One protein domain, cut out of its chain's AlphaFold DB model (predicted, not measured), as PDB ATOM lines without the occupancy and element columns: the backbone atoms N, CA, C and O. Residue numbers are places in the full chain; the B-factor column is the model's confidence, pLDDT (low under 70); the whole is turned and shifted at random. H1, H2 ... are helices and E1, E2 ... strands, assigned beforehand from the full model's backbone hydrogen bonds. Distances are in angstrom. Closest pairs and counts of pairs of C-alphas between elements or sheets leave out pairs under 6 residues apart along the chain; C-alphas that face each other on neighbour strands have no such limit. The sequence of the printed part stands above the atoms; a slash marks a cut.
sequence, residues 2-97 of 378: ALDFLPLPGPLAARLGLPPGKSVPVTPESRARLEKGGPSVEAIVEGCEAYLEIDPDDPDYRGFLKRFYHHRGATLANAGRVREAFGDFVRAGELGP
ATOM      1  N   ALA A   2       4.479 -57.218  24.849       44.03
ATOM      2  CA  ALA A   2       3.739 -55.963  24.958       44.03
ATOM      3  C   ALA A   2       2.244 -56.267  24.785       44.03
ATOM      4  O   ALA A   2       1.862 -56.981  23.859       44.03
ATOM      5  N   LEU A   3       1.408 -55.804  25.713       53.16
ATOM      6  CA  LEU A   3      -0.034 -55.829  25.511       53.16
ATOM      7  C   LEU A   3      -0.348 -54.729  24.496       53.16
ATOM      8  O   LEU A   3      -0.514 -53.571  24.867       53.16
ATOM      9  N   ASP A   4      -0.414 -55.103  23.216       60.16
ATOM     10  CA  ASP A   4      -0.759 -54.218  22.088       60.16
ATOM     11  C   ASP A   4      -2.128 -53.524  22.269       60.16
ATOM     12  O   ASP A   4      -2.456 -52.574  21.558       60.16
ATOM     13  N   PHE A   5      -2.927 -54.003  23.228       64.62
ATOM     14  CA  PHE A   5      -4.307 -53.628  23.472       64.62
ATOM     15  C   PHE A   5      -4.633 -53.655  24.974       64.62
ATOM     16  O   PHE A   5      -4.410 -54.664  25.646       64.62
ATOM     17  N   LEU A   6      -5.218 -52.571  25.493       66.38
ATOM     18  CA  LEU A   6      -5.668 -52.454  26.888       66.38
ATOM     19  C   LEU A   6      -7.196 -52.508  26.985       66.38
ATOM     20  O   LEU A   6      -7.849 -51.747  26.276       66.38
ATOM     21  N   PRO A   7      -7.792 -53.340  27.856       69.81
ATOM     22  CA  PRO A   7      -9.242 -53.369  28.025       69.81
ATOM     23  C   PRO A   7      -9.761 -52.037  28.586       69.81
ATOM     24  O   PRO A   7      -9.190 -51.488  29.532       69.81
ATOM     25  N   LEU A   8     -10.860 -51.540  28.014       68.75
ATOM     26  CA  LEU A   8     -11.590 -50.388  28.543       68.75
ATOM     27  C   LEU A   8     -12.317 -50.768  29.845       68.75
ATOM     28  O   LEU A   8     -12.920 -51.844  29.902       68.75
ATOM     29  N   PRO A   9     -12.343 -49.886  30.860       67.38
ATOM     30  CA  PRO A   9     -13.283 -50.000  31.967       67.38
ATOM     31  C   PRO A   9     -14.720 -50.154  31.458       67.38
ATOM     32  O   PRO A   9     -15.124 -49.481  30.509       67.38
ATOM     33  N   GLY A  10     -15.509 -51.018  32.098       68.19
ATOM     34  CA  GLY A  10     -16.910 -51.260  31.728       68.19
ATOM     35  C   GLY A  10     -17.764 -49.982  31.652       68.19
ATOM     36  O   GLY A  10     -18.447 -49.794  30.643       68.19
ATOM     37  N   PRO A  11     -17.688 -49.071  32.646       69.38
ATOM     38  CA  PRO A  11     -18.392 -47.788  32.602       69.38
ATOM     39  C   PRO A  11     -17.966 -46.906  31.420       69.38
ATOM     40  O   PRO A  11     -18.811 -46.312  30.749       69.38
ATOM     41  N   LEU A  12     -16.667 -46.876  31.109       67.56
ATOM     42  CA  LEU A  12     -16.122 -46.122  29.982       67.56
ATOM     43  C   LEU A  12     -16.569 -46.711  28.637       67.56
ATOM     44  O   LEU A  12     -17.000 -45.973  27.753       67.56
ATOM     45  N   ALA A  13     -16.524 -48.038  28.494       63.78
ATOM     46  CA  ALA A  13     -17.002 -48.728  27.300       63.78
ATOM     47  C   ALA A  13     -18.495 -48.447  27.061       63.78
ATOM     48  O   ALA A  13     -18.875 -48.053  25.959       63.78
ATOM     49  N   ALA A  14     -19.322 -48.542  28.107       64.94
ATOM     50  CA  ALA A  14     -20.750 -48.243  28.030       64.94
ATOM     51  C   ALA A  14     -21.020 -46.785  27.617       64.94
ATOM     52  O   ALA A  14     -21.854 -46.534  26.744       64.94
ATOM     53  N   ARG A  15     -20.280 -45.824  28.186       66.50
ATOM     54  CA  ARG A  15     -20.426 -44.390  27.884       66.50
ATOM     55  C   ARG A  15     -19.981 -44.026  26.464       66.50
ATOM     56  O   ARG A  15     -20.550 -43.119  25.865       66.50
ATOM     57  N   LEU A  16     -19.009 -44.750  25.911       62.47
ATOM     58  CA  LEU A  16     -18.541 -44.594  24.530       62.47
ATOM     59  C   LEU A  16     -19.377 -45.390  23.507       62.47
ATOM     60  O   LEU A  16     -19.036 -45.407  22.325       62.47
ATOM     61  N   GLY A  17     -20.449 -46.071  23.937       57.53
ATOM     62  CA  GLY A  17     -21.264 -46.926  23.064       57.53
ATOM     63  C   GLY A  17     -20.501 -48.145  22.529       57.53
ATOM     64  O   GLY A  17     -20.826 -48.684  21.470       57.53
ATOM     65  N   LEU A  18     -19.450 -48.559  23.234       58.50
ATOM     66  CA  LEU A  18     -18.568 -49.658  22.874       58.50
ATOM     67  C   LEU A  18     -19.020 -50.937  23.599       58.50
ATOM     68  O   LEU A  18     -19.299 -50.890  24.798       58.50
ATOM     69  N   PRO A  19     -19.093 -52.097  22.915       52.12
ATOM     70  CA  PRO A  19     -19.428 -53.344  23.584       52.12
ATOM     71  C   PRO A  19     -18.406 -53.658  24.693       52.12
ATOM     72  O   PRO A  19     -17.212 -53.377  24.525       52.12
ATOM     73  N   PRO A  20     -18.856 -54.240  25.819       49.69
ATOM     74  CA  PRO A  20     -17.971 -54.626  26.912       49.69
ATOM     75  C   PRO A  20     -16.877 -55.576  26.413       49.69
ATOM     76  O   PRO A  20     -17.144 -56.495  25.640       49.69
ATOM     77  N   GLY A  21     -15.634 -55.332  26.837       55.78
ATOM     78  CA  GLY A  21     -14.459 -56.089  26.391       55.78
ATOM     79  C   GLY A  21     -13.702 -55.490  25.200       55.78
ATOM     80  O   GLY A  21     -12.709 -56.079  24.774       55.78
ATOM     81  N   LYS A  22     -14.105 -54.322  24.670       65.56
ATOM     82  CA  LYS A  22     -13.268 -53.596  23.700       65.56
ATOM     83  C   LYS A  22     -11.957 -53.133  24.329       65.56
ATOM     84  O   LYS A  22     -11.915 -52.679  25.474       65.56
ATOM     85  N   SER A  23     -10.899 -53.232  23.540       66.81
ATOM     86  CA  SER A  23      -9.558 -52.826  23.913       66.81
ATOM     87  C   SER A  23      -9.074 -51.642  23.079       66.81
ATOM     88  O   SER A  23      -9.504 -51.442  21.942       66.81
ATOM     89  N   VAL A  24      -8.198 -50.829  23.664       65.62
ATOM     90  CA  VAL A  24      -7.633 -49.628  23.042       65.62
ATOM     91  C   VAL A  24      -6.194 -49.915  22.635       65.62
ATOM     92  O   VAL A  24      -5.443 -50.435  23.466       65.62
ATOM     93  N   PRO A  25      -5.789 -49.584  21.394       65.12
ATOM     94  CA  PRO A  25      -4.396 -49.678  21.004       65.12
ATOM     95  C   PRO A  25      -3.560 -48.679  21.800       65.12
ATOM     96  O   PRO A  25      -3.958 -47.532  22.003       65.12
ATOM     97  N   VAL A  26      -2.393 -49.121  22.250       62.47
ATOM     98  CA  VAL A  26      -1.530 -48.336  23.149       62.47
ATOM     99  C   VAL A  26      -0.420 -47.607  22.378       62.47
ATOM    100  O   VAL A  26       0.287 -46.767  22.927       62.47
ATOM    101  N   THR A  27      -0.280 -47.894  21.079       57.75
ATOM    102  CA  THR A  27       0.822 -47.414  20.232       57.75
ATOM    103  C   THR A  27       0.328 -46.917  18.861       57.75
ATOM    104  O   THR A  27      -0.747 -47.316  18.397       57.75
ATOM    105  N   PRO A  28       1.092 -46.056  18.163       54.03
ATOM    106  CA  PRO A  28       0.783 -45.656  16.786       54.03
ATOM    107  C   PRO A  28       0.675 -46.842  15.810       54.03
ATOM    108  O   PRO A  28      -0.165 -46.842  14.912       54.03
ATOM    109  N   GLU A  29       1.473 -47.890  16.008       53.75
ATOM    110  CA  GLU A  29       1.502 -49.084  15.156       53.75
ATOM    111  C   GLU A  29       0.265 -49.967  15.374       53.75
ATOM    112  O   GLU A  29      -0.274 -50.543  14.427       53.75
ATOM    113  N   SER A  30      -0.236 -50.039  16.612       51.34
ATOM    114  CA  SER A  30      -1.488 -50.737  16.938       51.34
ATOM    115  C   SER A  30      -2.723 -49.943  16.488       51.34
ATOM    116  O   SER A  30      -3.741 -50.541  16.133       51.34
ATOM    117  N   ARG A  31      -2.624 -48.610  16.373       55.09
ATOM    118  CA  ARG A  31      -3.671 -47.751  15.787       55.09
ATOM    119  C   ARG A  31      -3.930 -48.038  14.309       55.09
ATOM    120  O   ARG A  31      -5.083 -47.996  13.888       55.09
ATOM    121  N   ALA A  32      -2.896 -48.368  13.533       51.50
ATOM    122  CA  ALA A  32      -3.044 -48.725  12.118       51.50
ATOM    123  C   ALA A  32      -3.883 -50.003  11.897       51.50
ATOM    124  O   ALA A  32      -4.336 -50.254  10.781       51.50
ATOM    125  N   ARG A  33      -4.105 -50.800  12.953       49.97
ATOM    126  CA  ARG A  33      -4.870 -52.057  12.932       49.97
ATOM    127  C   ARG A  33      -6.343 -51.898  13.346       49.97
ATOM    128  O   ARG A  33      -7.044 -52.902  13.418       49.97
ATOM    129  N   LEU A  34      -6.818 -50.682  13.638       51.28
ATOM    130  CA  LEU A  34      -8.195 -50.453  14.088       51.28
ATOM    131  C   LEU A  34      -9.169 -50.273  12.906       51.28
ATOM    132  O   LEU A  34      -8.863 -49.584  11.933       51.28
ATOM    133  N   GLU A  35     -10.362 -50.869  12.998       52.00
ATOM    134  CA  GLU A  35     -11.435 -50.702  12.007       52.00
ATOM    135  C   GLU A  35     -11.917 -49.239  11.931       52.00
ATOM    136  O   GLU A  35     -12.038 -48.544  12.942       52.00
ATOM    137  N   LYS A  36     -12.215 -48.762  10.713       53.22
ATOM    138  CA  LYS A  36     -12.712 -47.397  10.465       53.22
ATOM    139  C   LYS A  36     -14.018 -47.142  11.234       53.22
ATOM    140  O   LYS A  36     -15.001 -47.839  11.000       53.22
ATOM    141  N   GLY A  37     -14.051 -46.090  12.062       56.97
ATOM    142  CA  GLY A  37     -15.297 -45.526  12.616       56.97
ATOM    143  C   GLY A  37     -15.400 -45.379  14.143       56.97
ATOM    144  O   GLY A  37     -16.455 -44.966  14.612       56.97
ATOM    145  N   GLY A  38     -14.359 -45.700  14.924       58.44
ATOM    146  CA  GLY A  38     -14.316 -45.456  16.380       58.44
ATOM    147  C   GLY A  38     -13.615 -44.141  16.785       58.44
ATOM    148  O   GLY A  38     -12.910 -43.561  15.955       58.44
ATOM    149  N   PRO A  39     -13.773 -43.669  18.043       59.62
ATOM    150  CA  PRO A  39     -12.998 -42.541  18.572       59.62
ATOM    151  C   PRO A  39     -11.498 -42.871  18.598       59.62
ATOM    152  O   PRO A  39     -11.114 -44.027  18.796       59.62
ATOM    153  N   SER A  40     -10.642 -41.867  18.384       69.12
ATOM    154  CA  SER A  40      -9.188 -42.051  18.454       69.12
ATOM    155  C   SER A  40      -8.739 -42.395  19.877       69.12
ATOM    156  O   SER A  40      -9.424 -42.090  20.853       69.12
ATOM    157  N   VAL A  41      -7.562 -43.014  20.005       70.06
ATOM    158  CA  VAL A  41      -6.943 -43.288  21.314       70.06
ATOM    159  C   VAL A  41      -6.769 -41.998  22.107       70.06
ATOM    160  O   VAL A  41      -7.047 -41.990  23.300       70.06
ATOM    161  N   GLU A  42      -6.366 -40.910  21.445       73.81
ATOM    162  CA  GLU A  42      -6.278 -39.582  22.057       73.81
ATOM    163  C   GLU A  42      -7.619 -39.147  22.623       73.81
ATOM    164  O   GLU A  42      -7.681 -38.810  23.793       73.81
ATOM    165  N   ALA A  43      -8.701 -39.243  21.846       69.88
ATOM    166  CA  ALA A  43     -10.022 -38.838  22.314       69.88
ATOM    167  C   ALA A  43     -10.498 -39.681  23.512       69.88
ATOM    168  O   ALA A  43     -11.195 -39.177  24.391       69.88
ATOM    169  N   ILE A  44     -10.122 -40.965  23.568       71.75
ATOM    170  CA  ILE A  44     -10.415 -41.835  24.716       71.75
ATOM    171  C   ILE A  44      -9.617 -41.391  25.948       71.75
ATOM    172  O   ILE A  44     -10.191 -41.295  27.029       71.75
ATOM    173  N   VAL A  45      -8.317 -41.126  25.794       81.06
ATOM    174  CA  VAL A  45      -7.438 -40.676  26.886       81.06
ATOM    175  C   VAL A  45      -7.868 -39.302  27.394       81.06
ATOM    176  O   VAL A  45      -8.123 -39.176  28.585       81.06
ATOM    177  N   GLU A  46      -8.067 -38.328  26.504       79.44
ATOM    178  CA  GLU A  46      -8.568 -36.983  26.828       79.44
ATOM    179  C   GLU A  46      -9.916 -37.057  27.557       79.44
ATOM    180  O   GLU A  46     -10.128 -36.384  28.562       79.44
ATOM    181  N   GLY A  47     -10.825 -37.930  27.105       75.88
ATOM    182  CA  GLY A  47     -12.106 -38.153  27.773       75.88
ATOM    183  C   GLY A  47     -11.973 -38.763  29.174       75.88
ATOM    184  O   GLY A  47     -12.787 -38.469  30.048       75.88
ATOM    185  N   CYS A  48     -10.956 -39.597  29.407       79.88
ATOM    186  CA  CYS A  48     -10.654 -40.135  30.734       79.88
ATOM    187  C   CYS A  48     -10.018 -39.084  31.648       79.88
ATOM    188  O   CYS A  48     -10.365 -39.023  32.823       79.88
ATOM    189  N   GLU A  49      -9.111 -38.263  31.123       84.50
ATOM    190  CA  GLU A  49      -8.467 -37.183  31.875       84.50
ATOM    191  C   GLU A  49      -9.485 -36.129  32.300       84.50
ATOM    192  O   GLU A  49      -9.579 -35.817  33.484       84.50
ATOM    193  N   ALA A  50     -10.335 -35.680  31.371       83.56
ATOM    194  CA  ALA A  50     -11.425 -34.754  31.667       83.56
ATOM    195  C   ALA A  50     -12.422 -35.324  32.692       83.56
ATOM    196  O   ALA A  50     -13.048 -34.578  33.440       83.56
ATOM    197  N   TYR A  51     -12.588 -36.649  32.747       81.00
ATOM    198  CA  TYR A  51     -13.406 -37.279  33.779       81.00
ATOM    199  C   TYR A  51     -12.728 -37.250  35.155       81.00
ATOM    200  O   TYR A  51     -13.399 -36.950  36.140       81.00
ATOM    201  N   LEU A  52     -11.417 -37.495  35.235       85.56
ATOM    202  CA  LEU A  52     -10.680 -37.393  36.499       85.56
ATOM    203  C   LEU A  52     -10.590 -35.956  37.034       85.56
ATOM    204  O   LEU A  52     -10.378 -35.771  38.225       85.56
ATOM    205  N   GLU A  53     -10.800 -34.928  36.209       87.00
ATOM    206  CA  GLU A  53     -10.996 -33.560  36.719       87.00
ATOM    207  C   GLU A  53     -12.294 -33.417  37.538       87.00
ATOM    208  O   GLU A  53     -12.389 -32.545  38.402       87.00
ATOM    209  N   ILE A  54     -13.291 -34.269  37.277       86.75
ATOM    210  CA  ILE A  54     -14.590 -34.284  37.965       86.75
ATOM    211  C   ILE A  54     -14.554 -35.233  39.169       86.75
ATOM    212  O   ILE A  54     -15.032 -34.866  40.242       86.75
ATOM    213  N   ASP A  55     -13.998 -36.433  38.992       84.75
ATOM    214  CA  ASP A  55     -13.813 -37.434  40.050       84.75
ATOM    215  C   ASP A  55     -12.349 -37.918  40.089       84.75
ATOM    216  O   ASP A  55     -12.002 -38.915  39.446       84.75
ATOM    217  N   PRO A  56     -11.466 -37.210  40.820       86.75
ATOM    218  CA  PRO A  56     -10.027 -37.485  40.817       86.75
ATOM    219  C   PRO A  56      -9.625 -38.844  41.381       86.75
ATOM    220  O   PRO A  56      -8.512 -39.302  41.102       86.75
ATOM    221  N   ASP A  57     -10.494 -39.472  42.175       86.38
ATOM    222  CA  ASP A  57     -10.199 -40.685  42.938       86.38
ATOM    223  C   ASP A  57     -10.847 -41.945  42.339       86.38
ATOM    224  O   ASP A  57     -10.670 -43.036  42.889       86.38
ATOM    225  N   ASP A  58     -11.529 -41.838  41.188       86.62
ATOM    226  CA  ASP A  58     -12.157 -42.982  40.520       86.62
ATOM    227  C   ASP A  58     -11.109 -44.066  40.163       86.62
ATOM    228  O   ASP A  58     -10.228 -43.853  39.314       86.62
ATOM    229  N   PRO A  59     -11.172 -45.258  40.790       85.69
ATOM    230  CA  PRO A  59     -10.119 -46.263  40.680       85.69
ATOM    231  C   PRO A  59     -10.051 -46.910  39.291       85.69
ATOM    232  O   PRO A  59      -8.972 -47.353  38.877       85.69
ATOM    233  N   ASP A  60     -11.163 -46.951  38.556       83.12
ATOM    234  CA  ASP A  60     -11.226 -47.569  37.235       83.12
ATOM    235  C   ASP A  60     -10.532 -46.685  36.197       83.12
ATOM    236  O   ASP A  60      -9.702 -47.167  35.413       83.12
ATOM    237  N   TYR A  61     -10.816 -45.381  36.230       83.69
ATOM    238  CA  TYR A  61     -10.220 -44.399  35.323       83.69
ATOM    239  C   TYR A  61      -8.746 -44.156  35.639       83.69
ATOM    240  O   TYR A  61      -7.907 -44.211  34.731       83.69
ATOM    241  N   ARG A  62      -8.398 -43.994  36.923       89.38
ATOM    242  CA  ARG A  62      -6.995 -43.898  37.357       89.38
ATOM    243  C   ARG A  62      -6.212 -45.147  36.975       89.38
ATOM    244  O   ARG A  62      -5.117 -45.054  36.421       89.38
ATOM    245  N   GLY A  63      -6.777 -46.327  37.235       88.69
ATOM    246  CA  GLY A  63      -6.150 -47.606  36.922       88.69
ATOM    247  C   GLY A  63      -5.943 -47.811  35.422       88.69
ATOM    248  O   GLY A  63      -4.889 -48.307  35.012       88.69
ATOM    249  N   PHE A  64      -6.921 -47.422  34.598       86.94
ATOM    250  CA  PHE A  64      -6.804 -47.455  33.142       86.94
ATOM    251  C   PHE A  64      -5.712 -46.508  32.641       86.94
ATOM    252  O   PHE A  64      -4.790 -46.973  31.967       86.94
ATOM    253  N   LEU A  65      -5.769 -45.224  33.009       89.56
ATOM    254  CA  LEU A  65      -4.794 -44.229  32.560       89.56
ATOM    255  C   LEU A  65      -3.376 -44.561  33.036       89.56
ATOM    256  O   LEU A  65      -2.438 -44.460  32.249       89.56
ATOM    257  N   LYS A  66      -3.209 -45.062  34.270       93.25
ATOM    258  CA  LYS A  66      -1.905 -45.522  34.773       93.25
ATOM    259  C   LYS A  66      -1.303 -46.584  33.857       93.25
ATOM    260  O   LYS A  66      -0.158 -46.456  33.431       93.25
ATOM    261  N   ARG A  67      -2.069 -47.641  33.554       89.88
ATOM    262  CA  ARG A  67      -1.606 -48.728  32.674       89.88
ATOM    263  C   ARG A  67      -1.335 -48.215  31.267       89.88
ATOM    264  O   ARG A  67      -0.328 -48.591  30.678       89.88
ATOM    265  N   PHE A  68      -2.211 -47.362  30.743       89.38
ATOM    266  CA  PHE A  68      -2.047 -46.766  29.424       89.38
ATOM    267  C   PHE A  68      -0.721 -46.011  29.311       89.38
ATOM    268  O   PHE A  68       0.099 -46.344  28.455       89.38
ATOM    269  N   TYR A  69      -0.480 -45.063  30.217       92.19
ATOM    270  CA  TYR A  69       0.740 -44.268  30.224       92.19
ATOM    271  C   TYR A  69       1.984 -45.123  30.468       92.19
ATOM    272  O   TYR A  69       2.954 -45.010  29.726       92.19
ATOM    273  N   HIS A  70       1.952 -46.059  31.419       93.38
ATOM    274  CA  HIS A  70       3.098 -46.939  31.668       93.38
ATOM    275  C   HIS A  70       3.456 -47.796  30.441       93.38
ATOM    276  O   HIS A  70       4.625 -47.882  30.065       93.38
ATOM    277  N   HIS A  71       2.467 -48.382  29.762       87.94
ATOM    278  CA  HIS A  71       2.707 -49.201  28.570       87.94
ATOM    279  C   HIS A  71       3.151 -48.383  27.350       87.94
ATOM    280  O   HIS A  71       4.058 -48.812  26.625       87.94
ATOM    281  N   ARG A  72       2.554 -47.206  27.120       87.44
ATOM    282  CA  ARG A  72       2.984 -46.304  26.044       87.44
ATOM    283  C   ARG A  72       4.409 -45.817  26.294       87.44
ATOM    284  O   ARG A  72       5.240 -45.922  25.394       87.44
ATOM    285  N   GLY A  73       4.721 -45.435  27.533       91.00
ATOM    286  CA  GLY A  73       6.067 -45.068  27.959       91.00
ATOM    287  C   GLY A  73       7.082 -46.186  27.725       91.00
ATOM    288  O   GLY A  73       8.108 -45.959  27.091       91.00
ATOM    289  N   ALA A  74       6.774 -47.425  28.120       89.12
ATOM    290  CA  ALA A  74       7.654 -48.571  27.875       89.12
ATOM    291  C   ALA A  74       7.893 -48.823  26.375       89.12
ATOM    292  O   ALA A  74       9.006 -49.145  25.960       89.12
ATOM    293  N   THR A  75       6.864 -48.639  25.544       85.12
ATOM    294  CA  THR A  75       6.996 -48.757  24.084       85.12
ATOM    295  C   THR A  75       7.888 -47.653  23.520       85.12
ATOM    296  O   THR A  75       8.793 -47.935  22.736       85.12
ATOM    297  N   LEU A  76       7.669 -46.403  23.938       84.69
ATOM    298  CA  LEU A  76       8.484 -45.259  23.533       84.69
ATOM    299  C   LEU A  76       9.948 -45.444  23.944       84.69
ATOM    300  O   LEU A  76      10.835 -45.172  23.139       84.69
ATOM    301  N   ALA A  77      10.202 -45.958  25.150       86.06
ATOM    302  CA  ALA A  77      11.548 -46.253  25.630       86.06
ATOM    303  C   ALA A  77      12.241 -47.306  24.754       86.06
ATOM    304  O   ALA A  77      13.358 -47.083  24.297       86.06
ATOM    305  N   ASN A  78      11.546 -48.401  24.422       82.88
ATOM    306  CA  ASN A  78      12.068 -49.428  23.511       82.88
ATOM    307  C   ASN A  78      12.331 -48.896  22.092       82.88
ATOM    308  O   ASN A  78      13.186 -49.421  21.387       82.88
ATOM    309  N   ALA A  79      11.608 -47.853  21.675       78.56
ATOM    310  CA  ALA A  79      11.826 -47.153  20.412       78.56
ATOM    311  C   ALA A  79      12.906 -46.049  20.500       78.56
ATOM    312  O   ALA A  79      13.046 -45.263  19.564       78.56
ATOM    313  N   GLY A  80      13.626 -45.928  21.623       78.94
ATOM    314  CA  GLY A  80      14.654 -44.902  21.850       78.94
ATOM    315  C   GLY A  80      14.105 -43.490  22.105       78.94
ATOM    316  O   GLY A  80      14.860 -42.527  22.226       78.94
ATOM    317  N   ARG A  81      12.783 -43.327  22.223       84.06
ATOM    318  CA  ARG A  81      12.105 -42.043  22.485       84.06
ATOM    319  C   ARG A  81      11.991 -41.781  23.987       84.06
ATOM    320  O   ARG A  81      10.918 -41.485  24.514       84.06
ATOM    321  N   VAL A  82      13.112 -41.884  24.696       90.69
ATOM    322  CA  VAL A  82      13.136 -41.975  26.168       90.69
ATOM    323  C   VAL A  82      12.656 -40.703  26.868       90.69
ATOM    324  O   VAL A  82      12.018 -40.774  27.914       90.69
ATOM    325  N   ARG A  83      12.845 -39.524  26.266       91.44
ATOM    326  CA  ARG A  83      12.293 -38.269  26.809       91.44
ATOM    327  C   ARG A  83      10.763 -38.250  26.826       91.44
ATOM    328  O   ARG A  83      10.172 -37.709  27.755       91.44
ATOM    329  N   GLU A  84      10.134 -38.819  25.806       89.00
ATOM    330  CA  GLU A  84       8.675 -38.920  25.744       89.00
ATOM    331  C   GLU A  84       8.181 -40.015  26.689       89.00
ATOM    332  O   GLU A  84       7.228 -39.798  27.431       89.00
ATOM    333  N   ALA A  85       8.907 -41.138  26.747       93.88
ATOM    334  CA  ALA A  85       8.658 -42.194  27.721       93.88
ATOM    335  C   ALA A  85       8.694 -41.685  29.168       93.88
ATOM    336  O   ALA A  85       7.814 -42.015  29.956       93.88
ATOM    337  N   PHE A  86       9.671 -40.837  29.508       96.50
ATOM    338  CA  PHE A  86       9.764 -40.205  30.822       96.50
ATOM    339  C   PHE A  86       8.500 -39.405  31.161       96.50
ATOM    340  O   PHE A  86       7.981 -39.534  32.265       96.50
ATOM    341  N   GLY A  87       7.976 -38.615  30.215       94.44
ATOM    342  CA  GLY A  87       6.733 -37.863  30.417       94.44
ATOM    343  C   GLY A  87       5.547 -38.776  30.734       94.44
ATOM    344  O   GLY A  87       4.803 -38.517  31.678       94.44
ATOM    345  N   ASP A  88       5.426 -39.884  30.005       93.62
ATOM    346  CA  ASP A  88       4.403 -40.902  30.256       93.62
ATOM    347  C   ASP A  88       4.578 -41.585  31.620       93.62
ATOM    348  O   ASP A  88       3.606 -41.773  32.353       93.62
ATOM    349  N   PHE A  89       5.809 -41.918  32.010       96.94
ATOM    350  CA  PHE A  89       6.073 -42.515  33.318       96.94
ATOM    351  C   PHE A  89       5.743 -41.565  34.475       96.94
ATOM    352  O   PHE A  89       5.191 -42.016  35.478       96.94
ATOM    353  N   VAL A  90       6.004 -40.261  34.328       96.38
ATOM    354  CA  VAL A  90       5.590 -39.247  35.314       96.38
ATOM    355  C   VAL A  90       4.068 -39.235  35.462       96.38
ATOM    356  O   VAL A  90       3.572 -39.357  36.581       96.38
ATOM    357  N   ARG A  91       3.316 -39.194  34.352       94.62
ATOM    358  CA  ARG A  91       1.841 -39.238  34.385       94.62
ATOM    359  C   ARG A  91       1.303 -40.509  35.028       94.62
ATOM    360  O   ARG A  91       0.393 -40.456  35.851       94.62
ATOM    361  N   ALA A  92       1.883 -41.661  34.702       94.62
ATOM    362  CA  ALA A  92       1.514 -42.909  35.357       94.62
ATOM    363  C   ALA A  92       1.804 -42.863  36.873       94.62
ATOM    364  O   ALA A  92       1.022 -43.398  37.661       94.62
ATOM    365  N   GLY A  93       2.898 -42.214  37.291       93.38
ATOM    366  CA  GLY A  93       3.304 -42.104  38.694       93.38
ATOM    367  C   GLY A  93       2.344 -41.252  39.522       93.38
ATOM    368  O   GLY A  93       1.996 -41.637  40.638       93.38
ATOM    369  N   GLU A  94       1.844 -40.156  38.944       91.88
ATOM    370  CA  GLU A  94       0.795 -39.301  39.529       91.88
ATOM    371  C   GLU A  94      -0.512 -40.088  39.777       91.88
ATOM    372  O   GLU A  94      -1.214 -39.887  40.774       91.88
ATOM    373  N   LEU A  95      -0.831 -41.030  38.886       91.50
ATOM    374  CA  LEU A  95      -2.049 -41.846  38.951       91.50
ATOM    375  C   LEU A  95      -1.928 -43.047  39.901       91.50
ATOM    376  O   LEU A  95      -2.934 -43.490  40.466       91.50
ATOM    377  N   GLY A  96      -0.720 -43.570  40.104       87.31
ATOM    378  CA  GLY A  96      -0.455 -44.729  40.954       87.31
ATOM    379  C   GLY A  96       0.853 -44.605  41.727       87.31
ATOM    380  O   GLY A  96       1.818 -45.289  41.369       87.31
ATOM    381  N   PRO A  97       0.893 -43.786  42.792       87.38
ATOM    382  CA  PRO A  97       2.093 -43.633  43.602       87.38
ATOM    383  C   PRO A  97       2.457 -44.963  44.273       87.38
ATOM    384  O   PRO A  97       1.594 -45.681  44.778       87.38
TER     385      PRO A  97
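What this domain is: This is residues 2 to 97 of the 378 residues of a protein of Candidatus Brocadiae bacterium (UniProt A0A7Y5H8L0). A long helix, H4, runs through the middle of a slab that is only just flat; H5 folds back side by side with it, and H3 meets the first part of H4 at a steep tilt. A tiny two-strand ribbon, E1 and E2, packs on H4 through E1, with the short helices H1 and H2 near its ends and residues 32 to 40 winding from H2 to H3. The printed part has 96 residues with five named helices and two named strands, in the order E1, H1, E2, H2, H3, H4, H5; the sheet, order E1 - E2, is antiparallel, and the class is mostly helix. The whole is compact, with a radius of gyration of the C-alphas of 13.1 A and spans of 36 by 32 by 18 A.

How they stand to each other: E1, residues 5 to 7, and E2, residues 23 to 25, are antiparallel neighbours at 147 degrees; N 6 and O 24 are 3.0 A apart and N 24 and O 6 are 2.8 A apart, both within hydrogen-bond range. The closest C-alphas of E1 and H4, residues 59 to 78, are those of Leu 6 and Phe 68, 7.2 A apart. H1, residues 10 to 15, is near H4, with 6 pairs of C-alphas within 10 A. H2, residues 28 to 31, and H3, residues 41 to 52, are close but not clearly touching, the closest C-alphas being those of Arg 31 and Val 41 at 7.8 A. The closest C-alphas of E2 and H3 are those of Val 24 and Val 41, 6.6 A apart. H3 and H4 form a helical hairpin and touch, H4 with residues 61 to 65 alone; the closest C-alphas are those of Cys 48 and Tyr 61, 6.3 A, and the lines stand at a steep tilt of 41 degrees, opposite ways. H4 and H5, residues 82 to 95, form a second helical hairpin and touch at a shallow tilt of 16 degrees, opposite ways, with the closest C-alphas, those of Gly 73 and Ala 85, 3.9 A apart. H3 and H5 are apart. In H1, H3, H4 and H5 every O i to N i+4 pair is within hydrogen-bond range; H2 is too short for such a pair.

Where its parts are: E1 begins at C-alpha 5, (-4.307, -53.628, 23.472). E1 and E2 are each 6.7 A long from first to last C-alpha, H1 8.6 A and H2 5.0 A. H3 is 16.7 A long. H4 is 28.2 A long, from C-alpha 59 at (-10.119, -46.263, 40.680) to C-alpha 78. H5 is 19.8 A long and ends at C-alpha 95, (-2.049, -41.846, 38.951).

The domain as a whole: The C-alphas of Lys 36 and Pro 97, the two farthest apart, are 36.5 A apart. The printed part has no cut, and no link is long. The mean pLDDT of the printed part is 75.7, and it is under 70 for residues 2 to 40 and residue 43.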